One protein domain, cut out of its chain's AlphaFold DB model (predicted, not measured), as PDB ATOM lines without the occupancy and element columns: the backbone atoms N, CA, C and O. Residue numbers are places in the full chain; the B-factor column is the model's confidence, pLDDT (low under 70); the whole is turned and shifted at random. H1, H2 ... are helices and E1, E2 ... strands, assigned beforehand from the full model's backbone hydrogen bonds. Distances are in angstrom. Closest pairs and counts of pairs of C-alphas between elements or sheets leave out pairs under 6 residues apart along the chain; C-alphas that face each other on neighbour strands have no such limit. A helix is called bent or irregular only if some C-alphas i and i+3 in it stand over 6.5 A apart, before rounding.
ATOM      1  N   TYR A   9      39.216 163.882  78.165       82.00
ATOM      2  CA  TYR A   9      38.229 164.643  77.401       82.00
ATOM      3  C   TYR A   9      36.817 164.189  77.748       82.00
ATOM      4  O   TYR A   9      35.940 165.024  77.985       82.00
ATOM      5  N   ASP A  10      36.607 162.879  77.818       84.50
ATOM      6  CA  ASP A  10      35.332 162.281  78.190       84.50
ATOM      7  C   ASP A  10      35.054 162.432  79.688       84.50
ATOM      8  O   ASP A  10      33.914 162.717  80.053       84.50
ATOM      9  N   PHE A  11      36.082 162.430  80.543       90.06
ATOM     10  CA  PHE A  11      35.935 162.852  81.937       90.06
ATOM     11  C   PHE A  11      35.419 164.293  82.051       90.06
ATOM     12  O   PHE A  11      34.467 164.560  82.781       90.06
ATOM     13  N   LYS A  12      35.978 165.242  81.288       92.69
ATOM     14  CA  LYS A  12      35.469 166.622  81.264       92.69
ATOM     15  C   LYS A  12      34.011 166.685  80.789       92.69
ATOM     16  O   LYS A  12      33.213 167.412  81.380       92.69
ATOM     17  N   LYS A  13      33.643 165.935  79.742       90.38
ATOM     18  CA  LYS A  13      32.242 165.850  79.278       90.38
ATOM     19  C   LYS A  13      31.328 165.282  80.363       90.38
ATOM     20  O   LYS A  13      30.223 165.789  80.534       90.38
ATOM     21  N   TYR A  14      31.793 164.273  81.097       93.94
ATOM     22  CA  TYR A  14      31.084 163.698  82.235       93.94
ATOM     23  C   TYR A  14      30.885 164.732  83.346       93.94
ATOM     24  O   TYR A  14      29.770 164.887  83.832       93.94
ATOM     25  N   LEU A  15      31.910 165.523  83.691       94.94
ATOM     26  CA  LEU A  15      31.767 166.615  84.661       94.94
ATOM     27  C   LEU A  15      30.692 167.624  84.233       94.94
ATOM     28  O   LEU A  15      29.844 167.962  85.049       94.94
ATOM     29  N   LEU A  16      30.687 168.051  82.965       93.56
ATOM     30  CA  LEU A  16      29.680 168.981  82.432       93.56
ATOM     31  C   LEU A  16      28.254 168.408  82.450       93.56
ATOM     32  O   LEU A  16      27.292 169.168  82.520       93.56
ATOM     33  N   ALA A  17      28.111 167.086  82.357       93.88
ATOM     34  CA  ALA A  17      26.815 166.417  82.400       93.88
ATOM     35  C   ALA A  17      26.316 166.188  83.838       93.88
ATOM     36  O   ALA A  17      25.132 166.365  84.109       93.88
ATOM     37  N   GLU A  18      27.214 165.812  84.752       93.81
ATOM     38  CA  GLU A  18      26.869 165.290  86.083       93.81
ATOM     39  C   GLU A  18      27.083 166.297  87.226       93.81
ATOM     40  O   GLU A  18      26.642 166.063  88.356       93.81
ATOM     41  N   LEU A  19      27.763 167.421  86.974       92.56
ATOM     42  CA  LEU A  19      27.864 168.539  87.913       92.56
ATOM     43  C   LEU A  19      27.047 169.733  87.394       92.56
ATOM     44  O   LEU A  19      27.522 170.461  86.520       92.56
ATOM     45  N   PRO A  20      25.851 169.993  87.955       89.31
ATOM     46  CA  PRO A  20      24.892 170.953  87.392       89.31
ATOM     47  C   PRO A  20      25.358 172.413  87.452       89.31
ATOM     48  O   PRO A  20      24.834 173.270  86.752       89.31
ATOM     49  N   ASP A  21      26.336 172.716  88.297       92.50
ATOM     50  CA  ASP A  21      26.940 174.034  88.457       92.50
ATOM     51  C   ASP A  21      28.275 174.162  87.707       92.50
ATOM     52  O   ASP A  21      29.100 175.012  88.058       92.50
ATOM     53  N   THR A  22      28.501 173.320  86.695       93.75
ATOM     54  CA  THR A  22      29.646 173.434  85.790       93.75
ATOM     55  C   THR A  22      29.249 173.929  84.409       93.75
ATOM     56  O   THR A  22      28.146 173.688  83.928       93.75
ATOM     57  N   ARG A  23      30.162 174.659  83.771       94.19
ATOM     58  CA  ARG A  23      30.065 175.080  82.367       94.19
ATOM     59  C   ARG A  23      31.467 175.282  81.804       94.19
ATOM     60  O   ARG A  23      32.419 175.435  82.567       94.19
ATOM     61  N   GLN A  24      31.593 175.308  80.484       88.38
ATOM     62  CA  GLN A  24      32.849 175.627  79.811       88.38
ATOM     63  C   GLN A  24      32.641 176.824  78.882       88.38
ATOM     64  O   GLN A  24      31.691 176.840  78.102       88.38
ATOM     65  N   GLU A  25      33.551 177.790  78.956       87.25
ATOM     66  CA  GLU A  25      33.648 178.949  78.069       87.25
ATOM     67  C   GLU A  25      35.071 178.949  77.498       87.25
ATOM     68  O   GLU A  25      36.034 179.192  78.221       87.25
ATOM     69  N   GLU A  26      35.221 178.588  76.221       82.94
ATOM     70  CA  GLU A  26      36.530 178.433  75.565       82.94
ATOM     71  C   GLU A  26      37.488 177.513  76.353       82.94
ATOM     72  O   GLU A  26      37.198 176.326  76.529       82.94
ATOM     73  N   LEU A  27      38.624 178.044  76.822       76.94
ATOM     74  CA  LEU A  27      39.641 177.340  77.611       76.94
ATOM     75  C   LEU A  27      39.420 177.452  79.128       76.94
ATOM     76  O   LEU A  27      40.243 176.970  79.910       76.94
ATOM     77  N   ILE A  28      38.310 178.055  79.558       80.19
ATOM     78  CA  ILE A  28      37.954 178.229  80.964       80.19
ATOM     79  C   ILE A  28      36.843 177.242  81.328       80.19
ATOM     80  O   ILE A  28      35.738 177.257  80.783       80.19
ATOM     81  N   PHE A  29      37.137 176.373  82.288       89.75
ATOM     82  CA  PHE A  29      36.159 175.534  82.959       89.75
ATOM     83  C   PHE A  29      35.674 176.252  84.217       89.75
ATOM     84  O   PHE A  29      36.466 176.738  85.021       89.75
ATOM     85  N   TRP A  30      34.366 176.316  84.410       92.38
ATOM     86  CA  TRP A  30      33.759 176.968  85.560       92.38
ATOM     87  C   TRP A  30      33.116 175.937  86.476       92.38
ATOM     88  O   TRP A  30      32.382 175.065  86.016       92.38
ATOM     89  N   LYS A  31      33.316 176.098  87.786       91.62
ATOM     90  CA  LYS A  31      32.521 175.449  88.837       91.62
ATOM     91  C   LYS A  31      31.937 176.535  89.732       91.62
ATOM     92  O   LYS A  31      32.675 177.208  90.449       91.62
ATOM     93  N   LYS A  32      30.618 176.721  89.700       90.00
ATOM     94  CA  LYS A  32      29.941 177.900  90.267       90.00
ATOM     95  C   LYS A  32      30.572 179.191  89.716       90.00
ATOM     96  O   LYS A  32      30.493 179.467  88.518       90.00
ATOM     97  N   THR A  33      31.212 179.954  90.597       88.69
ATOM     98  CA  THR A  33      31.893 181.224  90.337       88.69
ATOM     99  C   THR A  33      33.410 181.074  90.228       88.69
ATOM    100  O   THR A  33      34.096 182.083  90.134       88.69
ATOM    101  N   ILE A  34      33.946 179.850  90.287       88.94
ATOM    102  CA  ILE A  34      35.389 179.588  90.271       88.94
ATOM    103  C   ILE A  34      35.813 179.281  88.828       88.94
ATOM    104  O   ILE A  34      35.441 178.213  88.324       88.94
ATOM    105  N   PRO A  35      36.565 180.177  88.159       89.62
ATOM    106  CA  PRO A  35      37.165 179.891  86.865       89.62
ATOM    107  C   PRO A  35      38.448 179.084  87.048       89.62
ATOM    108  O   PRO A  35      39.259 179.373  87.927       89.62
ATOM    109  N   MET A  36      38.664 178.097  86.190       87.00
ATOM    110  CA  MET A  36      39.917 177.355  86.112       87.00
ATOM    111  C   MET A  36      40.275 177.044  84.661       87.00
ATOM    112  O   MET A  36      39.378 176.779  83.862       87.00
ATOM    113  N   PRO A  37      41.569 177.027  84.303       82.75
ATOM    114  CA  PRO A  37      41.996 176.503  83.015       82.75
ATOM    115  C   PRO A  37      41.501 175.066  82.830       82.75
ATOM    116  O   PRO A  37      41.601 174.249  83.750       82.75
ATOM    117  N   VAL A  38      41.006 174.743  81.635       76.69
ATOM    118  CA  VAL A  38      40.601 173.373  81.273       76.69
ATOM    119  C   VAL A  38      41.748 172.374  81.500       76.69
ATOM    120  O   VAL A  38      41.500 171.236  81.901       76.69
ATOM    121  N   ASP A  39      43.000 172.811  81.363       74.81
ATOM    122  CA  ASP A  39      44.183 171.987  81.623       74.81
ATOM    123  C   ASP A  39      44.287 171.499  83.074       74.81
ATOM    124  O   ASP A  39      44.816 170.417  83.312       74.81
ATOM    125  N   LEU A  40      43.728 172.218  84.056       82.62
ATOM    126  CA  LEU A  40      43.670 171.724  85.439       82.62
ATOM    127  C   LEU A  40      42.690 170.555  85.587       82.62
ATOM    128  O   LEU A  40      42.938 169.638  86.371       82.62
ATOM    129  N   VAL A  41      41.601 170.553  84.814       86.38
ATOM    130  CA  VAL A  41      40.643 169.437  84.773       86.38
ATOM    131  C   VAL A  41      41.287 168.211  84.129       86.38
ATOM    132  O   VAL A  41      41.118 167.088  84.602       86.38
ATOM    133  N   TYR A  42      42.077 168.423  83.078       82.62
ATOM    134  CA  TYR A  42      42.864 167.369  82.446       82.62
ATOM    135  C   TYR A  42      43.961 166.833  83.368       82.62
ATOM    136  O   TYR A  42      44.058 165.620  83.550       82.62
ATOM    137  N   GLY A  43      44.710 167.720  84.024       77.81
ATOM    138  CA  GLY A  43      45.742 167.359  84.991       77.81
ATOM    139  C   GLY A  43      45.187 166.540  86.156       77.81
ATOM    140  O   GLY A  43      45.812 165.562  86.567       77.81
ATOM    141  N   LEU A  44      43.980 166.862  86.641       88.62
ATOM    142  CA  LEU A  44      43.280 166.062  87.652       88.62
ATOM    143  C   LEU A  44      43.129 164.598  87.207       88.62
ATOM    144  O   LEU A  44      43.472 163.683  87.957       88.62
ATOM    145  N   PHE A  45      42.667 164.377  85.973       87.06
ATOM    146  CA  PHE A  45      42.484 163.037  85.413       87.06
ATOM    147  C   PHE A  45      43.809 162.314  85.137       87.06
ATOM    148  O   PHE A  45      43.940 161.105  85.351       87.06
ATOM    149  N   GLU A  46      44.817 163.035  84.657       81.00
ATOM    150  CA  GLU A  46      46.139 162.475  84.371       81.00
ATOM    151  C   GLU A  46      46.862 162.037  85.651       81.00
ATOM    152  O   GLU A  46      47.550 161.015  85.656       81.00
ATOM    153  N   LYS A  47      46.634 162.747  86.764       84.50
ATOM    154  CA  LYS A  47      47.167 162.427  88.097       84.50
ATOM    155  C   LYS A  47      46.303 161.455  88.902       84.50
ATOM    156  O   LYS A  47      46.620 161.174  90.058       84.50
ATOM    157  N   ARG A  48      45.247 160.882  88.307       89.00
ATOM    158  CA  ARG A  48      44.295 160.007  89.014       89.00
ATOM    159  C   ARG A  48      44.949 158.836  89.748       89.00
ATOM    160  O   ARG A  48      44.492 158.487  90.823       89.00
ATOM    161  N   GLY A  49      46.027 158.257  89.215       86.44
ATOM    162  CA  GLY A  49      46.721 157.134  89.855       86.44
ATOM    163  C   GLY A  49      47.307 157.489  91.227       86.44
ATOM    164  O   GLY A  49      47.051 156.795  92.208       86.44
ATOM    165  N   GLU A  50      48.017 158.616  91.311       87.88
ATOM    166  CA  GLU A  50      48.579 159.147  92.559       87.88
ATOM    167  C   GLU A  50      47.468 159.560  93.537       87.88
ATOM    168  O   GLU A  50      47.470 159.160  94.704       87.88
ATOM    169  N   LEU A  51      46.474 160.301  93.039       92.94
ATOM    170  CA  LEU A  51      45.360 160.795  93.851       92.94
ATOM    171  C   LEU A  51      44.513 159.660  94.424       92.94
ATOM    172  O   LEU A  51      44.159 159.674  95.604       92.94
ATOM    173  N   PHE A  52      44.201 158.657  93.607       94.94
ATOM    174  CA  PHE A  52      43.447 157.506  94.062       94.94
ATOM    175  C   PHE A  52      44.257 156.609  94.996       94.94
ATOM    176  O   PHE A  52      43.685 156.087  95.947       94.94
ATOM    177  N   SER A  53      45.566 156.452  94.777       93.69
ATOM    178  CA  SER A  53      46.440 155.731  95.709       93.69
ATOM    179  C   SER A  53      46.372 156.363  97.104       93.69
ATOM    180  O   SER A  53      46.020 155.687  98.071       93.69
ATOM    181  N   SER A  54      46.549 157.688  97.185       94.06
ATOM    182  CA  SER A  54      46.396 158.448  98.433       94.06
ATOM    183  C   SER A  54      45.004 158.265  99.055       94.06
ATOM    184  O   SER A  54      44.876 157.988 100.248       94.06
ATOM    185  N   TYR A  55      43.946 158.342  98.249       96.06
ATOM    186  CA  TYR A  55      42.569 158.108  98.689       96.06
ATOM    187  C   TYR A  55      42.340 156.717  99.281       96.06
ATOM    188  O   TYR A  55      41.765 156.601 100.367       96.06
ATOM    189  N   LEU A  56      42.861 155.673  98.641       97.31
ATOM    190  CA  LEU A  56      42.809 154.314  99.168       97.31
ATOM    191  C   LEU A  56      43.610 154.178 100.465       97.31
ATOM    192  O   LEU A  56      43.124 153.549 101.405       97.31
ATOM    193  N   HIS A  57      44.785 154.804 100.579       96.88
ATOM    194  CA  HIS A  57      45.539 154.809 101.838       96.88
ATOM    195  C   HIS A  57      44.780 155.510 102.965       96.88
ATOM    196  O   HIS A  57      44.795 155.021 104.090       96.88
ATOM    197  N   HIS A  58      44.045 156.586 102.684       97.00
ATOM    198  CA  HIS A  58      43.195 157.238 103.681       97.00
ATOM    199  C   HIS A  58      42.019 156.357 104.134       97.00
ATOM    200  O   HIS A  58      41.746 156.299 105.335       97.00
ATOM    201  N   ILE A  59      41.357 155.632 103.222       97.25
ATOM    202  CA  ILE A  59      40.326 154.640 103.586       97.25
ATOM    203  C   ILE A  59      40.943 153.523 104.434       97.25
ATOM    204  O   ILE A  59      40.403 153.155 105.479       97.25
ATOM    205  N   GLY A  60      42.092 153.005 104.000       97.81
ATOM    206  CA  GLY A  60      42.828 151.946 104.681       97.81
ATOM    207  C   GLY A  60      43.249 152.336 106.089       97.81
ATOM    208  O   GLY A  60      43.044 151.565 107.020       97.81
ATOM    209  N   ALA A  61      43.779 153.548 106.254       97.56
ATOM    210  CA  ALA A  61      44.202 154.089 107.537       97.56
ATOM    211  C   ALA A  61      43.021 154.231 108.500       97.56
ATOM    212  O   ALA A  61      43.125 153.802 109.645       97.56
ATOM    213  N   ALA A  62      41.880 154.753 108.034       97.31
ATOM    214  CA  ALA A  62      40.669 154.847 108.845       97.31
ATOM    215  C   ALA A  62      40.187 153.463 109.316       97.31
ATOM    216  O   ALA A  62      39.914 153.272 110.502       97.31
ATOM    217  N   CYS A  63      40.132 152.484 108.405       97.88
ATOM    218  CA  CYS A  63      39.688 151.122 108.714       97.88
ATOM    219  C   CYS A  63      40.648 150.394 109.659       97.88
ATOM    220  O   CYS A  63      40.209 149.825 110.659       97.88
ATOM    221  N   LEU A  64      41.954 150.453 109.380       98.12
ATOM    222  CA  LEU A  64      42.976 149.806 110.199       98.12
ATOM    223  C   LEU A  64      43.041 150.422 111.595       98.12
ATOM    224  O   LEU A  64      43.101 149.690 112.579       98.12
ATOM    225  N   PHE A  65      42.980 151.752 111.686       97.69
ATOM    226  CA  PHE A  65      42.975 152.456 112.963       97.69
ATOM    227  C   PHE A  65      41.754 152.079 113.801       97.69
ATOM    228  O   PHE A  65      41.906 151.691 114.955       97.69
ATOM    229  N   ALA A  66      40.550 152.116 113.218       97.00
ATOM    230  CA  ALA A  66      39.325 151.738 113.918       97.00
ATOM    231  C   ALA A  66      39.362 150.280 114.403       97.00
ATOM    232  O   ALA A  66      38.996 150.003 115.543       97.00
ATOM    233  N   TYR A  67      39.833 149.358 113.558       97.12
ATOM    234  CA  TYR A  67      40.026 147.954 113.923       97.12
ATOM    235  C   TYR A  67      41.018 147.806 115.084       97.12
ATOM    236  O   TYR A  67      40.683 147.226 116.111       97.12
ATOM    237  N   ALA A  68      42.212 148.390 114.966       96.69
ATOM    238  CA  ALA A  68      43.256 148.295 115.982       96.69
ATOM    239  C   ALA A  68      42.837 148.906 117.328       96.69
ATOM    240  O   ALA A  68      43.154 148.366 118.386       96.69
ATOM    241  N   MET A  69      42.118 150.028 117.305       95.44
ATOM    242  CA  MET A  69      41.560 150.659 118.504       95.44
ATOM    243  C   MET A  69      40.512 149.759 119.170       95.44
ATOM    244  O   MET A  69      40.588 149.490 120.370       95.44
ATOM    245  N   LYS A  70      39.593 149.199 118.377       94.31
ATOM    246  CA  LYS A  70      38.566 148.272 118.860       94.31
ATOM    247  C   LYS A  70      39.167 147.019 119.511       94.31
ATOM    248  O   LYS A  70      38.723 146.642 120.591       94.31
ATOM    249  N   GLU A  71      40.194 146.421 118.908       95.12
ATOM    250  CA  GLU A  71      40.890 145.243 119.460       95.12
ATOM    251  C   GLU A  71      41.633 145.537 120.773       95.12
ATOM    252  O   GLU A  71      41.828 144.644 121.592       95.12
ATOM    253  N   ASN A  72      42.023 146.792 121.011       92.75
ATOM    254  CA  ASN A  72      42.617 147.223 122.278       92.75
ATOM    255  C   ASN A  72      41.577 147.787 123.270       92.75
ATOM    256  O   ASN A  72      41.959 148.450 124.233       92.75
ATOM    257  N   ALA A  73      40.281 147.542 123.042       85.88
ATOM    258  CA  ALA A  73      39.173 147.988 123.891       85.88
ATOM    259  C   ALA A  73      39.145 149.508 124.160       85.88
ATOM    260  O   ALA A  73      38.710 149.951 125.225       85.88
ATOM    261  N   THR A  74      39.594 150.320 123.200       87.75
ATOM    262  CA  THR A  74      39.502 151.782 123.292       87.75
ATOM    263  C   THR A  74      38.178 152.295 122.716       87.75
ATOM    264  O   THR A  74      37.483 151.596 121.970       87.75
ATOM    265  N   ASP A  75      37.828 153.542 123.045       93.50
ATOM    266  CA  ASP A  75      36.702 154.281 122.456       93.50
ATOM    267  C   ASP A  75      37.012 154.670 120.996       93.50
ATOM    268  O   ASP A  75      37.233 155.832 120.638       93.50
ATOM    269  N   TRP A  76      37.090 153.650 120.138       95.06
ATOM    270  CA  TRP A  76      37.486 153.778 118.742       95.06
ATOM    271  C   TRP A  76      36.625 154.769 117.936       95.06
ATOM    272  O   TRP A  76      37.211 155.451 117.093       95.06
ATOM    273  N   PRO A  77      35.295 154.931 118.154       95.12
ATOM    274  CA  PRO A  77      34.505 155.917 117.419       95.12
ATOM    275  C   PRO A  77      34.965 157.348 117.686       95.12
ATOM    276  O   PRO A  77      35.149 158.140 116.758       95.12
ATOM    277  N   ASN A  78      35.173 157.679 118.961       95.06
ATOM    278  CA  ASN A  78      35.615 159.001 119.374       95.06
ATOM    279  C   ASN A  78      37.039 159.277 118.889       95.06
ATOM    280  O   ASN A  78      37.302 160.341 118.326       95.06
ATOM    281  N   GLU A  79      37.944 158.306 119.023       95.12
ATOM    282  CA  GLU A  79      39.310 158.434 118.519       95.12
ATOM    283  C   GLU A  79      39.345 158.611 116.998       95.12
ATOM    284  O   GLU A  79      39.995 159.533 116.505       95.12
ATOM    285  N   LEU A  80      38.578 157.818 116.241       95.88
ATOM    286  CA  LEU A  80      38.489 157.934 114.784       95.88
ATOM    287  C   LEU A  80      37.922 159.291 114.342       95.88
ATOM    288  O   LEU A  80      38.376 159.851 113.343       95.88
ATOM    289  N   SER A  81      36.970 159.858 115.090       94.62
ATOM    290  CA  SER A  81      36.354 161.155 114.763       94.62
ATOM    291  C   SER A  81      37.367 162.312 114.710       94.62
ATOM    292  O   SER A  81      37.160 163.307 114.002       94.62
ATOM    293  N   LYS A  82      38.495 162.157 115.417       94.31
ATOM    294  CA  LYS A  82      39.603 163.115 115.482       94.31
ATOM    295  C   LYS A  82      40.603 162.936 114.336       94.31
ATOM    296  O   LYS A  82      41.484 163.785 114.187       94.31
ATOM    297  N   GLN A  83      40.461 161.907 113.500       95.38
ATOM    298  CA  GLN A  83      41.426 161.540 112.460       95.38
ATOM    299  C   GLN A  83      41.036 162.023 111.049       95.38
ATOM    300  O   GLN A  83      39.843 162.166 110.751       95.38
ATOM    301  N   PRO A  84      42.017 162.269 110.156       95.12
ATOM    302  CA  PRO A  84      43.465 162.305 110.416       95.12
ATOM    303  C   PRO A  84      43.895 163.580 111.166       95.12
ATOM    304  O   PRO A  84      43.149 164.570 111.221       95.12
ATOM    305  N   THR A  85      45.085 163.566 111.774       94.44
ATOM    306  CA  THR A  85      45.653 164.735 112.462       94.44
ATOM    307  C   THR A  85      47.181 164.724 112.521       94.44
ATOM    308  O   THR A  85      47.800 163.702 112.810       94.44
ATOM    309  N   LYS A  86      47.800 165.902 112.366       94.19
ATOM    310  CA  LYS A  86      49.245 166.101 112.589       94.19
ATOM    311  C   LYS A  86      49.686 165.818 114.021       94.19
ATOM    312  O   LYS A  86      50.855 165.521 114.244       94.19
ATOM    313  N   SER A  87      48.767 165.857 114.988       94.19
ATOM    314  CA  SER A  87      49.055 165.499 116.384       94.19
ATOM    315  C   SER A  87      49.523 164.048 116.553       94.19
ATOM    316  O   SER A  87      50.057 163.716 117.603       94.19
ATOM    317  N   ASN A  88      49.363 163.206 115.528       95.00
ATOM    318  CA  ASN A  88      49.874 161.840 115.504       95.00
ATOM    319  C   ASN A  88      51.377 161.750 115.196       95.00
ATOM    320  O   ASN A  88      51.979 160.720 115.483       95.00
ATOM    321  N   ILE A  89      52.001 162.796 114.631       94.69
ATOM    322  CA  ILE A  89      53.419 162.776 114.226       94.69
ATOM    323  C   ILE A  89      54.353 162.362 115.381       94.69
ATOM    324  O   ILE A  89      55.202 161.499 115.154       94.69
ATOM    325  N   PRO A  90      54.204 162.884 116.618       96.31
ATOM    326  CA  PRO A  90      55.032 162.449 117.745       96.31
ATOM    327  C   PRO A  90      54.876 160.963 118.103       96.31
ATOM    328  O   PRO A  90      55.806 160.375 118.638       96.31
ATOM    329  N   GLN A  91      53.729 160.353 117.789       94.50
ATOM    330  CA  GLN A  91      53.403 158.947 118.082       94.50
ATOM    331  C   GLN A  91      53.541 158.051 116.842       94.50
ATOM    332  O   GLN A  91      53.052 156.922 116.812       94.50
ATOM    333  N   ARG A  92      54.190 158.541 115.779       94.81
ATOM    334  CA  ARG A  92      54.266 157.842 114.491       94.81
ATOM    335  C   ARG A  92      54.879 156.446 114.616       94.81
ATOM    336  O   ARG A  92      54.384 155.526 113.978       94.81
ATOM    337  N   ALA A  93      55.923 156.287 115.431       95.88
ATOM    338  CA  ALA A  93      56.558 154.989 115.666       95.88
ATOM    339  C   ALA A  93      55.584 153.984 116.306       95.88
ATOM    340  O   ALA A  93      55.437 152.869 115.807       95.88
ATOM    341  N   ASP A  94      54.847 154.413 117.331       96.50
ATOM    342  CA  ASP A  94      53.857 153.578 118.019       96.50
ATOM    343  C   ASP A  94      52.700 153.196 117.089       96.50
ATOM    344  O   ASP A  94      52.233 152.058 117.092       96.50
ATOM    345  N   LEU A  95      52.265 154.126 116.233       96.62
ATOM    346  CA  LEU A  95      51.227 153.878 115.233       96.62
ATOM    347  C   LEU A  95      51.669 152.879 114.158       96.62
ATOM    348  O   LEU A  95      50.855 152.058 113.740       96.62
ATOM    349  N   ILE A  96      52.938 152.909 113.735       97.44
ATOM    350  CA  ILE A  96      53.498 151.901 112.819       97.44
ATOM    351  C   ILE A  96      53.450 150.528 113.480       97.44
ATOM    352  O   ILE A  96      52.873 149.609 112.908       97.44
ATOM    353  N   MET A  97      53.958 150.406 114.711       96.62
ATOM    354  CA  MET A  97      53.931 149.140 115.452       96.62
ATOM    355  C   MET A  97      52.502 148.618 115.640       96.62
ATOM    356  O   MET A  97      52.239 147.423 115.488       96.62
ATOM    357  N   LEU A  98      51.562 149.514 115.940       97.00
ATOM    358  CA  LEU A  98      50.149 149.188 116.061       97.00
ATOM    359  C   LEU A  98      49.571 148.674 114.733       97.00
ATOM    360  O   LEU A  98      48.852 147.674 114.719       97.00
ATOM    361  N   PHE A  99      49.866 149.346 113.622       97.81
ATOM    362  CA  PHE A  99      49.365 148.963 112.304       97.81
ATOM    363  C   PHE A  99      49.985 147.645 111.832       97.81
ATOM    364  O   PHE A  99      49.243 146.776 111.375       97.81
ATOM    365  N   ASP A 100      51.291 147.448 112.014       97.56
ATOM    366  CA  ASP A 100      51.984 146.191 111.703       97.56
ATOM    367  C   ASP A 100      51.389 145.011 112.482       97.56
ATOM    368  O   ASP A 100      51.173 143.938 111.916       97.56
ATOM    369  N   LYS A 101      51.035 145.215 113.759       97.31
ATOM    370  CA  LYS A 101      50.395 144.182 114.589       97.31
ATOM    371  C   LYS A 101      49.058 143.707 114.010       97.31
ATOM    372  O   LYS A 101      48.759 142.516 114.071       97.31
ATOM    373  N   TYR A 102      48.237 144.618 113.485       97.56
ATOM    374  CA  TYR A 102      46.846 144.312 113.127       97.56
ATOM    375  C   TYR A 102      46.572 144.206 111.622       97.56
ATOM    376  O   TYR A 102      45.522 143.683 111.243       97.56
ATOM    377  N   ILE A 103      47.484 144.636 110.744       96.62
ATOM    378  CA  ILE A 103      47.232 144.681 109.294       96.62
ATOM    379  C   ILE A 103      46.846 143.313 108.718       96.62
ATOM    380  O   ILE A 103      45.875 143.228 107.965       96.62
ATOM    381  N   ALA A 104      47.527 142.241 109.134       93.69
ATOM    382  CA  ALA A 104      47.254 140.883 108.667       93.69
ATOM    383  C   ALA A 104      45.872 140.363 109.111       93.69
ATOM    384  O   ALA A 104      45.196 139.678 108.345       93.69
ATOM    385  N   ALA A 105      45.424 140.722 110.320       94.44
ATOM    386  CA  ALA A 105      44.141 140.284 110.875       94.44
ATOM    387  C   ALA A 105      42.950 141.126 110.377       94.44
ATOM    388  O   ALA A 105      41.849 140.613 110.195       94.44
ATOM    389  N   SER A 106      43.178 142.414 110.112       90.69
ATOM    390  CA  SER A 106      42.135 143.425 109.911       90.69
ATOM    391  C   SER A 106      41.324 143.324 108.617       90.69
ATOM    392  O   SER A 106      40.390 144.086 108.470       90.69
ATOM    393  N   ARG A 107      41.651 142.455 107.648       96.25
ATOM    394  CA  ARG A 107      41.048 142.445 106.285       96.25
ATOM    395  C   ARG A 107      41.217 143.752 105.479       96.25
ATOM    396  O   ARG A 107      40.682 143.850 104.375       96.25
ATOM    397  N   VAL A 108      42.018 144.720 105.941       97.31
ATOM    398  CA  VAL A 108      42.263 145.980 105.209       97.31
ATOM    399  C   VAL A 108      42.912 145.732 103.849       97.31
ATOM    400  O   VAL A 108      42.476 146.301 102.855       97.31
ATOM    401  N   VAL A 109      43.918 144.857 103.772       96.56
ATOM    402  CA  VAL A 109      44.631 144.571 102.514       96.56
ATOM    403  C   VAL A 109      43.702 144.042 101.409       96.56
ATOM    404  O   VAL A 109      43.662 144.657 100.344       96.56
ATOM    405  N   PRO A 110      42.920 142.960 101.614       95.62
ATOM    406  CA  PRO A 110      42.010 142.481 100.575       95.62
ATOM    407  C   PRO A 110      40.922 143.505 100.222       95.62
ATOM    408  O   PRO A 110      40.584 143.624  99.048       95.62
ATOM    409  N   MET A 111      40.428 144.285 101.193       97.38
ATOM    410  CA  MET A 111      39.487 145.380 100.923       97.38
ATOM    411  C   MET A 111      40.096 146.417  99.969       97.38
ATOM    412  O   MET A 111      39.475 146.784  98.976       97.38
ATOM    413  N   LEU A 112      41.315 146.886 100.249       97.12
ATOM    414  CA  LEU A 112      41.966 147.900  99.422       97.12
ATOM    415  C   LEU A 112      42.315 147.383  98.024       97.12
ATOM    416  O   LEU A 112      42.177 148.140  97.069       97.12
ATOM    417  N   ASN A 113      42.698 146.110  97.889       93.50
ATOM    418  CA  ASN A 113      42.957 145.493  96.583       93.50
ATOM    419  C   ASN A 113      41.690 145.419  95.715       93.50
ATOM    420  O   ASN A 113      41.741 145.606  94.500       93.50
ATOM    421  N   GLU A 114      40.535 145.162  96.330       94.69
ATOM    422  CA  GLU A 114      39.256 145.182  95.622       94.69
ATOM    423  C   GLU A 114      38.882 146.606  95.187       94.69
ATOM    424  O   GLU A 114      38.543 146.830  94.025       94.69
ATOM    425  N   LEU A 115      39.019 147.588  96.085       95.56
ATOM    426  CA  LEU A 115      38.767 148.995  95.763       95.56
ATOM    427  C   LEU A 115      39.723 149.528  94.682       95.56
ATOM    428  O   LEU A 115      39.286 150.267  93.799       95.56
ATOM    429  N   SER A 116      41.002 149.132  94.695       93.44
ATOM    430  CA  SER A 116      41.950 149.492  93.631       93.44
ATOM    431  C   SER A 116      41.567 148.875  92.290       93.44
ATOM    432  O   SER A 116      41.746 149.518  91.258       93.44
ATOM    433  N   GLY A 117      40.995 147.665  92.300       89.88
ATOM    434  CA  GLY A 117      40.425 147.036  91.112       89.88
ATOM    435  C   GLY A 117      39.271 147.849  90.521       89.88
ATOM    436  O   GLY A 117      39.260 148.094  89.318       89.88
ATOM    437  N   ILE A 118      38.357 148.349  91.364       91.19
ATOM    438  CA  ILE A 118      37.246 149.215  90.924       91.19
ATOM    439  C   ILE A 118      37.769 150.520  90.305       91.19
ATOM    440  O   ILE A 118      37.220 150.992  89.314       91.19
ATOM    441  N   LEU A 119      38.842 151.094  90.857       91.12
ATOM    442  CA  LEU A 119      39.470 152.314  90.328       91.12
ATOM    443  C   LEU A 119      40.435 152.060  89.166       91.12
ATOM    444  O   LEU A 119      41.082 152.999  88.698       91.12
ATOM    445  N   MET A 120      40.559 150.809  88.715       85.81
ATOM    446  CA  MET A 120      41.477 150.401  87.654       85.81
ATOM    447  C   MET A 120      42.916 150.875  87.908       85.81
ATOM    448  O   MET A 120      43.600 151.353  87.001       85.81
ATOM    449  N   ILE A 121      43.379 150.764  89.155       82.00
ATOM    450  CA  ILE A 121      44.736 151.154  89.535       82.00
ATOM    451  C   ILE A 121      45.641 149.925  89.524       82.00
ATOM    452  O   ILE A 121      45.412 148.968  90.264       82.00
ATOM    453  N   THR A 122      46.701 149.963  88.722       78.06
ATOM    454  CA  THR A 122      47.756 148.945  88.726       78.06
ATOM    455  C   THR A 122      48.864 149.309  89.705       78.06
ATOM    456  O   THR A 122      49.106 150.479  90.007       78.06
ATOM    457  N   SER A 123      49.555 148.284  90.209       78.25
ATOM    458  CA  SER A 123      50.701 148.442  91.116       78.25
ATOM    459  C   SER A 123      50.380 149.174  92.425       78.25
ATOM    460  O   SER A 123      51.288 149.686  93.078       78.25
ATOM    461  N   PHE A 124      49.106 149.230  92.828       84.75
ATOM    462  CA  PHE A 124      48.738 149.712  94.154       84.75
ATOM    463  C   PHE A 124      49.298 148.755  95.208       84.75
ATOM    464  O   PHE A 124      49.092 147.543  95.139       84.75
ATOM    465  N   GLN A 125      50.027 149.305  96.175       86.00
ATOM    466  CA  GLN A 125      50.591 148.545  97.280       86.00
ATOM    467  C   GLN A 125      50.112 149.121  98.603       86.00
ATOM    468  O   GLN A 125      50.132 150.334  98.839       86.00
ATOM    469  N   VAL A 126      49.708 148.218  99.490       89.62
ATOM    470  CA  VAL A 126      49.413 148.567 100.873       89.62
ATOM    471  C   VAL A 126      50.727 148.583 101.635       89.62
ATOM    472  O   VAL A 126      51.414 147.570 101.728       89.62
ATOM    473  N   ASN A 127      51.075 149.745 102.172       92.56
ATOM    474  CA  ASN A 127      52.280 149.943 102.954       92.56
ATOM    475  C   ASN A 127      51.892 150.599 104.281       92.56
ATOM    476  O   ASN A 127      51.281 151.669 104.282       92.56
ATOM    477  N   VAL A 128      52.240 149.958 105.400       93.81
ATOM    478  CA  VAL A 128      51.904 150.444 106.748       93.81
ATOM    479  C   VAL A 128      52.421 151.855 106.975       93.81
ATOM    480  O   VAL A 128      51.694 152.687 107.516       93.81
ATOM    481  N   GLN A 129      53.623 152.162 106.490       95.62
ATOM    482  CA  GLN A 129      54.196 153.482 106.655       95.62
ATOM    483  C   GLN A 129      53.334 154.561 105.999       95.62
ATOM    484  O   GLN A 129      53.060 155.582 106.627       95.62
ATOM    485  N   ILE A 130      52.850 154.294 104.782       93.81
ATOM    486  CA  ILE A 130      51.996 155.218 104.031       93.81
ATOM    487  C   ILE A 130      50.608 155.337 104.677       93.81
ATOM    488  O   ILE A 130      50.048 156.429 104.735       93.81
ATOM    489  N   LEU A 131      50.056 154.245 105.219       96.88
ATOM    490  CA  LEU A 131      48.799 154.299 105.976       96.88
ATOM    491  C   LEU A 131      48.934 155.179 107.232       96.88
ATOM    492  O   LEU A 131      48.046 155.979 107.523       96.88
ATOM    493  N   VAL A 132      50.044 155.067 107.965       97.38
ATOM    494  CA  VAL A 132      50.314 155.931 109.124       97.38
ATOM    495  C   VAL A 132      50.542 157.379 108.690       97.38
ATOM    496  O   VAL A 132      50.052 158.295 109.351       97.38
ATOM    497  N   ASP A 133      51.220 157.613 107.567       94.56
ATOM    498  CA  ASP A 133      51.413 158.964 107.029       94.56
ATOM    499  C   ASP A 133      50.071 159.603 106.630       94.56
ATOM    500  O   ASP A 133      49.826 160.771 106.941       94.56
ATOM    501  N   ALA A 134      49.147 158.822 106.059       95.38
ATOM    502  CA  ALA A 134      47.777 159.258 105.789       95.38
ATOM    503  C   ALA A 134      47.015 159.618 107.081       95.38
ATOM    504  O   ALA A 134      46.228 160.567 107.094       95.38
ATOM    505  N   LEU A 135      47.268 158.909 108.187       95.38
ATOM    506  CA  LEU A 135      46.702 159.226 109.504       95.38
ATOM    507  C   LEU A 135      47.328 160.493 110.121       95.38
ATOM    508  O   LEU A 135      46.650 161.240 110.829       95.38
ATOM    509  N   CYS A 136      48.606 160.759 109.839       93.88
ATOM    510  CA  CYS A 136      49.344 161.952 110.275       93.88
ATOM    511  C   CYS A 136      49.043 163.211 109.441       93.88
ATOM    512  O   CYS A 136      49.541 164.296 109.751       93.88
ATOM    513  N   HIS A 137      48.257 163.086 108.374       88.00
ATOM    514  CA  HIS A 137      47.994 164.175 107.444       88.00
ATOM    515  C   HIS A 137      47.222 165.340 108.095       88.00
ATOM    516  O   HIS A 137      46.283 165.147 108.876       88.00
ATOM    517  N   GLU A 138      47.567 166.579 107.723       78.56
ATOM    518  CA  GLU A 138      46.779 167.764 108.077       78.56
ATOM    519  C   GLU A 138      45.671 167.973 107.058       78.56
ATOM    520  O   GLU A 138      45.893 168.431 105.939       78.56
ATOM    521  N   GLY A 139      44.450 167.633 107.440       76.69
ATOM    522  CA  GLY A 139      43.319 167.794 106.548       76.69
ATOM    523  C   GLY A 139      41.989 167.698 107.260       76.69
ATOM    524  O   GLY A 139      41.889 167.698 108.491       76.69
ATOM    525  N   ARG A 140      40.937 167.628 106.449       89.12
ATOM    526  CA  ARG A 140      39.585 167.428 106.959       89.12
ATOM    527  C   ARG A 140      39.436 165.986 107.455       89.12
ATOM    528  O   ARG A 140      40.098 165.074 106.971       89.12
ATOM    529  N   LYS A 141      38.565 165.803 108.446       93.75
ATOM    530  CA  LYS A 141      38.369 164.522 109.142       93.75
ATOM    531  C   LYS A 141      37.726 163.461 108.246       93.75
ATOM    532  O   LYS A 141      36.974 163.812 107.336       93.75
ATOM    533  N   TYR A 142      37.930 162.178 108.558       95.38
ATOM    534  CA  TYR A 142      37.401 161.049 107.774       95.38
ATOM    535  C   TYR A 142      35.872 161.013 107.660       95.38
ATOM    536  O   TYR A 142      35.337 160.463 106.696       95.38
ATOM    537  N   LYS A 143      35.146 161.700 108.555       94.81
ATOM    538  CA  LYS A 143      33.706 161.972 108.389       94.81
ATOM    539  C   LYS A 143      33.359 162.684 107.075       94.81
ATOM    540  O   LYS A 143      32.185 162.785 106.744       94.81
ATOM    541  N   ARG A 144      34.354 163.216 106.357       93.75
ATOM    542  CA  ARG A 144      34.210 163.909 105.073       93.75
ATOM    543  C   ARG A 144      34.777 163.164 103.871       93.75
ATOM    544  O   ARG A 144      34.894 163.753 102.798       93.75
ATOM    545  N   LEU A 145      35.149 161.895 104.034       94.50
ATOM    546  CA  LEU A 145      35.441 161.031 102.893       94.50
ATOM    547  C   LEU A 145      34.214 160.946 101.984       94.50
ATOM    548  O   LEU A 145      33.092 160.818 102.455       94.50
ATOM    549  N   TYR A 146      34.426 160.974 100.678       95.75
ATOM    550  CA  TYR A 146      33.404 160.528  99.744       95.75
ATOM    551  C   TYR A 146      33.519 159.011  99.587       95.75
ATOM    552  O   TYR A 146      34.632 158.515  99.440       95.75
ATOM    553  N   LEU A 147      32.407 158.276  99.630       94.94
ATOM    554  CA  LEU A 147      32.361 156.837  99.340       94.94
ATOM    555  C   LEU A 147      31.147 156.553  98.442       94.94
ATOM    556  O   LEU A 147      30.017 156.624  98.946       94.94
ATOM    557  N   PRO A 148      31.343 156.230  97.149       93.19
ATOM    558  CA  PRO A 148      30.242 155.852  96.262       93.19
ATOM    559  C   PRO A 148      29.608 154.524  96.697       93.19
ATOM    560  O   PRO A 148      30.183 153.759  97.476       93.19
ATOM    561  N   VAL A 149      28.422 154.211  96.168       91.62
ATOM    562  CA  VAL A 149      27.625 153.032  96.569       91.62
ATOM    563  C   VAL A 149      28.433 151.730  96.496       91.62
ATOM    564  O   VAL A 149      28.438 150.955  97.453       91.62
ATOM    565  N   ARG A 150      29.185 151.516  95.405       91.50
ATOM    566  CA  ARG A 150      30.043 150.327  95.244       91.50
ATOM    567  C   ARG A 150      31.116 150.235  96.335       91.50
ATOM    568  O   ARG A 150      31.345 149.160  96.875       91.50
ATOM    569  N   PHE A 151      31.719 151.360  96.715       94.81
ATOM    570  CA  PHE A 151      32.731 151.410  97.773       94.81
ATOM    571  C   PHE A 151      32.123 151.117  99.139       94.81
ATOM    572  O   PHE A 151      32.681 150.337  99.905       94.81
ATOM    573  N   ARG A 152      30.954 151.701  99.432       95.12
ATOM    574  CA  ARG A 152      30.220 151.426 100.673       95.12
ATOM    575  C   ARG A 152      29.907 149.939 100.817       95.12
ATOM    576  O   ARG A 152      30.087 149.407 101.904       95.12
ATOM    577  N   ALA A 153      29.511 149.260  99.741       94.88
ATOM    578  CA  ALA A 153      29.258 147.819  99.770       94.88
ATOM    579  C   ALA A 153      30.520 147.009 100.131       94.88
ATOM    580  O   ALA A 153      30.465 146.143 101.004       94.88
ATOM    581  N   VAL A 154      31.666 147.328  99.515       96.31
ATOM    582  CA  VAL A 154      32.952 146.668  99.808       96.31
ATOM    583  C   VAL A 154      33.389 146.917 101.253       96.31
ATOM    584  O   VAL A 154      33.725 145.968 101.962       96.31
ATOM    585  N   VAL A 155      33.334 148.173 101.713       96.19
ATOM    586  CA  VAL A 155      33.713 148.547 103.084       96.19
ATOM    587  C   VAL A 155      32.772 147.908 104.103       96.19
ATOM    588  O   VAL A 155      33.250 147.315 105.061       96.19
ATOM    589  N   SER A 156      31.452 147.948 103.893       95.25
ATOM    590  CA  SER A 156      30.459 147.380 104.820       95.25
ATOM    591  C   SER A 156      30.635 145.874 105.014       95.25
ATOM    592  O   SER A 156      30.503 145.373 106.127       95.25
ATOM    593  N   ARG A 157      31.002 145.146 103.951       95.38
ATOM    594  CA  ARG A 157      31.244 143.700 104.030       95.38
ATOM    595  C   ARG A 157      32.421 143.340 104.943       95.38
ATOM    596  O   ARG A 157      32.401 142.270 105.541       95.38
ATOM    597  N   GLN A 158      33.440 144.196 105.029       94.06
ATOM    598  CA  GLN A 158      34.661 143.932 105.806       94.06
ATOM    599  C   GLN A 158      34.649 144.640 107.174       94.06
ATOM    600  O   GLN A 158      35.103 144.082 108.168       94.06
ATOM    601  N   PHE A 159      34.087 145.850 107.235       94.50
ATOM    602  CA  PHE A 159      34.022 146.729 108.406       94.50
ATOM    603  C   PHE A 159      32.618 147.341 108.539       94.50
ATOM    604  O   PHE A 159      32.445 148.548 108.353       94.50
ATOM    605  N   PRO A 160      31.586 146.548 108.867       91.44
ATOM    606  CA  PRO A 160      30.198 147.021 108.859       91.44
ATOM    607  C   PRO A 160      29.960 148.209 109.796       91.44
ATOM    608  O   PRO A 160      29.160 149.084 109.493       91.44
ATOM    609  N   TYR A 161      30.710 148.275 110.897       92.19
ATOM    610  CA  TYR A 161      30.582 149.305 111.923       92.19
ATOM    611  C   TYR A 161      31.191 150.662 111.539       92.19
ATOM    612  O   TYR A 161      30.917 151.649 112.208       92.19
ATOM    613  N   ILE A 162      32.053 150.751 110.518       94.50
ATOM    614  CA  ILE A 162      32.823 151.986 110.287       94.50
ATOM    615  C   ILE A 162      32.040 153.060 109.529       94.50
ATOM    616  O   ILE A 162      32.325 154.251 109.673       94.50
ATOM    617  N   LEU A 163      31.058 152.655 108.721       93.06
ATOM    618  CA  LEU A 163      30.319 153.560 107.837       93.06
ATOM    619  C   LEU A 163      29.436 154.562 108.589       93.06
ATOM    620  O   LEU A 163      29.087 155.590 108.015       93.06
ATOM    621  N   ASP A 164      29.160 154.311 109.867       93.56
ATOM    622  CA  ASP A 164      28.457 155.243 110.754       93.56
ATOM    623  C   ASP A 164      29.375 156.348 111.305       93.56
ATOM    624  O   ASP A 164      28.913 157.277 111.966       93.56
ATOM    625  N   HIS A 165      30.682 156.281 111.022       94.31
ATOM    626  CA  HIS A 165      31.691 157.202 111.558       94.31
ATOM    627  C   HIS A 165      32.560 157.870 110.483       94.31
ATOM    628  O   HIS A 165      33.184 158.903 110.747       94.31
ATOM    629  N   ILE A 166      32.584 157.333 109.261       93.50
ATOM    630  CA  ILE A 166      33.268 157.926 108.103       93.50
ATOM    631  C   ILE A 166      32.264 158.279 107.006       93.50
ATOM    632  O   ILE A 166      31.181 157.715 106.938       93.50
ATOM    633  N   ALA A 167      32.636 159.199 106.116       90.62
ATOM    634  CA  ALA A 167      31.809 159.569 104.962       90.62
ATOM    635  C   ALA A 167      30.361 159.997 105.296       90.62
ATOM    636  O   ALA A 167      29.395 159.570 104.656       90.62
ATOM    637  N   LEU A 168      30.225 160.854 106.308       89.12
ATOM    638  CA  LEU A 168      28.954 161.342 106.844       89.12
ATOM    639  C   LEU A 168      28.559 162.733 106.329       89.12
ATOM    640  O   LEU A 168      27.382 163.076 106.329       89.12
ATOM    641  N   SER A 169      29.523 163.581 105.954       85.12
ATOM    642  CA  SER A 169      29.261 165.007 105.701       85.12
ATOM    643  C   SER A 169      30.219 165.633 104.692       85.12
ATOM    644  O   SER A 169      31.414 165.365 104.731       85.12
ATOM    645  N   ASN A 170      29.716 166.552 103.864       76.31
ATOM    646  CA  ASN A 170      30.455 167.494 103.002       76.31
ATOM    647  C   ASN A 170      31.385 166.918 101.919       76.31
ATOM    648  O   ASN A 170      31.702 167.653 100.991       76.31
ATOM    649  N   ASN A 171      31.800 165.651 101.989       86.88
ATOM    650  CA  ASN A 171      32.541 164.935 100.941       86.88
ATOM    651  C   ASN A 171      33.773 165.691 100.392       86.88
ATOM    652  O   ASN A 171      34.140 165.530  99.232       86.88
ATOM    653  N   ASP A 172      34.403 166.545 101.197       88.31
ATOM    654  CA  ASP A 172      35.411 167.517 100.757       88.31
ATOM    655  C   ASP A 172      36.806 167.239 101.328       88.31
ATOM    656  O   ASP A 172      37.668 168.118 101.351       88.31
ATOM    657  N   MET A 173      37.052 166.010 101.791       90.50
ATOM    658  CA  MET A 173      38.327 165.647 102.410       90.50
ATOM    659  C   MET A 173      39.536 165.862 101.488       90.50
ATOM    660  O   MET A 173      40.586 166.303 101.953       90.50
ATOM    661  N   PHE A 174      39.387 165.570 100.195       90.19
ATOM    662  CA  PHE A 174      40.501 165.500  99.245       90.19
ATOM    663  C   PHE A 174      40.822 166.810  98.524       90.19
ATOM    664  O   PHE A 174      41.768 166.853  97.741       90.19
ATOM    665  N   SER A 175      40.105 167.901  98.814       88.62
ATOM    666  CA  SER A 175      40.322 169.191  98.148       88.62
ATOM    667  C   SER A 175      41.773 169.672  98.214       88.62
ATOM    668  O   SER A 175      42.328 170.147  97.227       88.62
ATOM    669  N   ASN A 176      42.387 169.544  99.394       87.31
ATOM    670  CA  ASN A 176      43.740 170.030  99.646       87.31
ATOM    671  C   ASN A 176      44.783 169.112  99.010       87.31
ATOM    672  O   ASN A 176      45.727 169.607  98.411       87.31
ATOM    673  N   VAL A 177      44.563 167.795  99.085       88.19
ATOM    674  CA  VAL A 177      45.441 166.791  98.471       88.19
ATOM    675  C   VAL A 177      45.500 167.000  96.957       88.19
ATOM    676  O   VAL A 177      46.580 167.023  96.377       88.19
ATOM    677  N   VAL A 178      44.349 167.239  96.320       89.06
ATOM    678  CA  VAL A 178      44.281 167.541  94.884       89.06
ATOM    679  C   VAL A 178      45.039 168.821  94.543       89.06
ATOM    680  O   VAL A 178      45.843 168.823  93.613       89.06
ATOM    681  N   ALA A 179      44.811 169.902  95.294       86.50
ATOM    682  CA  ALA A 179      45.495 171.170  95.054       86.50
ATOM    683  C   ALA A 179      47.024 171.042  95.181       86.50
ATOM    684  O   ALA A 179      47.753 171.603  94.365       86.50
ATOM    685  N   ASP A 180      47.505 170.254  96.147       84.94
ATOM    686  CA  ASP A 180      48.933 170.003  96.349       84.94
ATOM    687  C   ASP A 180      49.552 169.208  95.194       84.94
ATOM    688  O   ASP A 180      50.592 169.601  94.664       84.94
ATOM    689  N   VAL A 181      48.894 168.128  94.757       84.44
ATOM    690  CA  VAL A 181      49.357 167.297  93.629       84.44
ATOM    691  C   VAL A 181      49.381 168.095  92.324       84.44
ATOM    692  O   VAL A 181      50.314 167.965  91.530       84.44
ATOM    693  N   LEU A 182      48.389 168.965  92.114       81.44
ATOM    694  CA  LEU A 182      48.336 169.864  90.957       81.44
ATOM    695  C   LEU A 182      49.222 171.112  91.114       81.44
ATOM    696  O   LEU A 182      49.347 171.880  90.166       81.44
ATOM    697  N   LYS A 183      49.861 171.308  92.278       80.56
ATOM    698  CA  LYS A 183      50.712 172.465  92.611       80.56
ATOM    699  C   LYS A 183      50.014 173.815  92.413       80.56
ATOM    700  O   LYS A 183      50.622 174.785  91.961       80.56
ATOM    701  N   VAL A 184      48.736 173.882  92.771       79.12
ATOM    702  CA  VAL A 184      47.917 175.096  92.685       79.12
ATOM    703  C   VAL A 184      47.566 175.625  94.069       79.12
ATOM    704  O   VAL A 184      47.544 174.899  95.063       79.12
ATOM    705  N   TYR A 185      47.285 176.924  94.147       77.94
ATOM    706  CA  TYR A 185      46.924 177.560  95.406       77.94
ATOM    707  C   TYR A 185      45.613 176.975  95.960       77.94
ATOM    708  O   TYR A 185      44.608 176.896  95.258       77.94
ATOM    709  N   ARG A 186      45.613 176.553  97.233       77.19
ATOM    710  CA  ARG A 186      44.474 175.846  97.857       77.19
ATOM    711  C   ARG A 186      43.229 176.729  98.014       77.19
ATOM    712  O   ARG A 186      42.103 176.243  97.885       77.19
ATOM    713  N   MET A 187      43.420 178.013  98.329       69.31
ATOM    714  CA  MET A 187      42.311 178.937  98.591       69.31
ATOM    715  C   MET A 187      41.654 179.338  97.270       69.31
ATOM    716  O   MET A 187      42.318 179.832  96.365       69.31
ATOM    717  N   GLY A 188      40.343 179.120  97.173       72.56
ATOM    718  CA  GLY A 188      39.540 179.443  95.990       72.56
ATOM    719  C   GLY A 188      39.181 178.242  95.115       72.56
ATOM    720  O   GLY A 188      38.161 178.296  94.444       72.56
ATOM    721  N   PHE A 189      39.928 177.133  95.183       81.31
ATOM    722  CA  PHE A 189      39.664 175.944  94.354       81.31
ATOM    723  C   PHE A 189      39.200 174.711  95.132       81.31
ATOM    724  O   PHE A 189      38.749 173.740  94.526       81.31
ATOM    725  N   ALA A 190      39.287 174.739  96.464       78.19
ATOM    726  CA  ALA A 190      39.054 173.569  97.304       78.19
ATOM    727  C   ALA A 190      37.697 172.883  97.039       78.19
ATOM    728  O   ALA A 190      37.649 171.682  96.772       78.19
ATOM    729  N   ASP A 191      36.604 173.648  97.048       80.81
ATOM    730  CA  ASP A 191      35.257 173.104  96.830       80.81
ATOM    731  C   ASP A 191      35.079 172.561  95.407       80.81
ATOM    732  O   ASP A 191      34.382 171.565  95.190       80.81
ATOM    733  N   ALA A 192      35.733 173.191  94.428       88.12
ATOM    734  CA  ALA A 192      35.681 172.743  93.049       88.12
ATOM    735  C   ALA A 192      36.439 171.426  92.853       88.12
ATOM    736  O   ALA A 192      35.882 170.481  92.292       88.12
ATOM    737  N   PHE A 193      37.659 171.322  93.385       91.31
ATOM    738  CA  PHE A 193      38.449 170.094  93.324       91.31
ATOM    739  C   PHE A 193      37.826 168.941  94.100       91.31
ATOM    740  O   PHE A 193      37.853 167.822  93.599       91.31
ATOM    741  N   ALA A 194      37.213 169.188  95.260       91.31
ATOM    742  CA  ALA A 194      36.466 168.153  95.974       91.31
ATOM    743  C   ALA A 194      35.359 167.547  95.097       91.31
ATOM    744  O   ALA A 194      35.289 166.330  94.933       91.31
ATOM    745  N   GLY A 195      34.522 168.397  94.489       92.12
ATOM    746  CA  GLY A 195      33.433 167.943  93.624       92.12
ATOM    747  C   GLY A 195      33.925 167.168  92.400       92.12
ATOM    748  O   GLY A 195      33.403 166.095  92.103       92.12
ATOM    749  N   MET A 196      34.951 167.681  91.715       94.25
ATOM    750  CA  MET A 196      35.505 167.025  90.528       94.25
ATOM    751  C   MET A 196      36.226 165.717  90.864       94.25
ATOM    752  O   MET A 196      36.064 164.741  90.142       94.25
ATOM    753  N   PHE A 197      36.976 165.660  91.967       95.56
ATOM    754  CA  PHE A 197      37.641 164.434  92.411       95.56
ATOM    755  C   PHE A 197      36.631 163.333  92.750       95.56
ATOM    756  O   PHE A 197      36.782 162.200  92.299       95.56
ATOM    757  N   ASN A 198      35.555 163.668  93.466       95.38
ATOM    758  CA  ASN A 198      34.486 162.712  93.761       95.38
ATOM    759  C   ASN A 198      33.831 162.190  92.479       95.38
ATOM    760  O   ASN A 198      33.610 160.991  92.337       95.38
ATOM    761  N   LYS A 199      33.594 163.075  91.505       95.19
ATOM    762  CA  LYS A 199      33.068 162.674  90.198       95.19
ATOM    763  C   LYS A 199      34.059 161.881  89.362       95.19
ATOM    764  O   LYS A 199      33.632 161.076  88.549       95.19
ATOM    765  N   MET A 200      35.360 162.047  89.576       95.25
ATOM    766  CA  MET A 200      36.375 161.188  88.971       95.25
ATOM    767  C   MET A 200      36.294 159.763  89.521       95.25
ATOM    768  O   MET A 200      36.437 158.813  88.758       95.25
ATOM    769  N   ILE A 201      36.016 159.601  90.820       95.19
ATOM    770  CA  ILE A 201      35.751 158.283  91.414       95.19
ATOM    771  C   ILE A 201      34.511 157.658  90.761       95.19
ATOM    772  O   ILE A 201      34.585 156.512  90.321       95.19
ATOM    773  N   ASP A 202      33.406 158.408  90.664       94.56
ATOM    774  CA  ASP A 202      32.167 157.937  90.021       94.56
ATOM    775  C   ASP A 202      32.421 157.534  88.563       94.56
ATOM    776  O   ASP A 202      32.114 156.415  88.164       94.56
ATOM    777  N   PHE A 203      33.079 158.409  87.798       92.75
ATOM    778  CA  PHE A 203      33.391 158.206  86.388       92.75
ATOM    779  C   PHE A 203      34.135 156.892  86.140       92.75
ATOM    780  O   PHE A 203      33.731 156.103  85.285       92.75
ATOM    781  N   ILE A 204      35.194 156.623  86.908       90.62
ATOM    782  CA  ILE A 204      35.954 155.377  86.772       90.62
ATOM    783  C   ILE A 204      35.134 154.182  87.267       90.62
ATOM    784  O   ILE A 204      35.092 153.149  86.605       90.62
ATOM    785  N   ALA A 205      34.440 154.309  88.399       88.81
ATOM    786  CA  ALA A 205      33.663 153.208  88.958       88.81
ATOM    787  C   ALA A 205      32.496 152.785  88.048       88.81
ATOM    788  O   ALA A 205      32.192 151.594  87.974       88.81
ATOM    789  N   GLU A 206      31.856 153.727  87.354       89.38
ATOM    790  CA  GLU A 206      30.718 153.496  86.455       89.38
ATOM    791  C   GLU A 206      31.143 152.972  85.082       89.38
ATOM    792  O   GLU A 206      30.446 152.131  84.517       89.38
ATOM    793  N   ASN A 207      32.296 153.417  84.575       82.38
ATOM    794  CA  ASN A 207      32.795 153.067  83.240       82.38
ATOM    795  C   ASN A 207      33.927 152.017  83.283       82.38
ATOM    796  O   ASN A 207      34.534 151.694  82.264       82.38
ATOM    797  N   SER A 208      34.210 151.439  84.456       67.69
ATOM    798  CA  SER A 208      35.131 150.305  84.606       67.69
ATOM    799  C   SER A 208      34.579 149.078  83.865       67.69
ATOM    800  O   SER A 208      33.683 148.378  84.332       67.69
TER     801      SER A 208
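This is residues 9 to 208 of the 333 residues of an uncharacterized protein of Niastella sp. CF465 (UniProt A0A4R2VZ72). A long helix, H3, runs through an elongated helical body, with H4, H5, H6 and H7 packed round it and H8 beside H6. At the other end of the model sits a small sheet of three short strands, E1, E2 and E3, with H10 crossing between it and the body and H1 packed on E1. The printed part has 200 residues with ten named helices and three named strands, in the order H1 E1 E2 E3 H2 H3 H4 H5 H6 H7 H8 H9 H10; the class is mostly helix, and the sheet, E1 E2 E3, is antiparallel. The whole is compact, with a radius of gyration of the C-alphas of 17.0 A and spans of 56 by 33 by 29 A.

H1, residues 9 to 18, begins at C-alpha 9, (38.229, 164.643, 77.401). E1 is residues 22 to 25, E2 28 to 31 and E3 34 to 37. H2 is residues 38 to 46. H3, residues 48 to 71, is 34.0 A long and begins at C-alpha 48, (44.295, 160.007, 89.014). H4 is residues 76 to 81. H5, residues 86 to 103, is 21.8 A long and irregular, with C-alphas 90 and 93 7.9 A apart and a kink of 79 degrees near residue 93. H6 is residues 108 to 118, H7 128 to 135, H8 149 to 158 and H9 175 to 181. H10, residues 190 to 207, is 25.6 A long and ends at C-alpha 207, (32.795, 153.067, 83.240).

E1, E2 and E3 form a meander, each strand the antiparallel neighbour of the one before; N 25 and O 28 are 2.9 A apart, and N 29 and O 36 2.8 A, within hydrogen-bond range. In two layers, H1, H2 and H10 are on one face of the sheet. H1 touches H2, closest at C-alphas 12 and 41, 6.9 A. H9 touches H10, closest at C-alphas 175 and 194, 4.5 A. H3, the hub, touches H7 about perpendicular at 89 degrees, closest at C-alphas 61 and 131, 4.9 A. It touches H6 at a shallow tilt of 28 degrees, opposite ways, closest at C-alphas 60 and 108, 6.0 A. H3 and H4 form a helical hairpin, closest at C-alphas 69 and 76, 5.1 A. H5 touches H7, closest at C-alphas 99 and 128, 6.3 A. H6 touches H8, closest at C-alphas 111 and 154, 6.8 A. Each O i to N i+4 pair is within hydrogen-bond range in H1, H2, H3, H4, H6, H7, H9 and H10, against 10 of 14 in H5 and 5 of 6 in H8.

The C-alphas farthest apart, those of Glu 26 and Ala 73, are 57.2 A apart. The printed part has no cut. The links H7 to H8 and H8 to H9 are long. Residues 187 and 208 are under 70 in pLDDT.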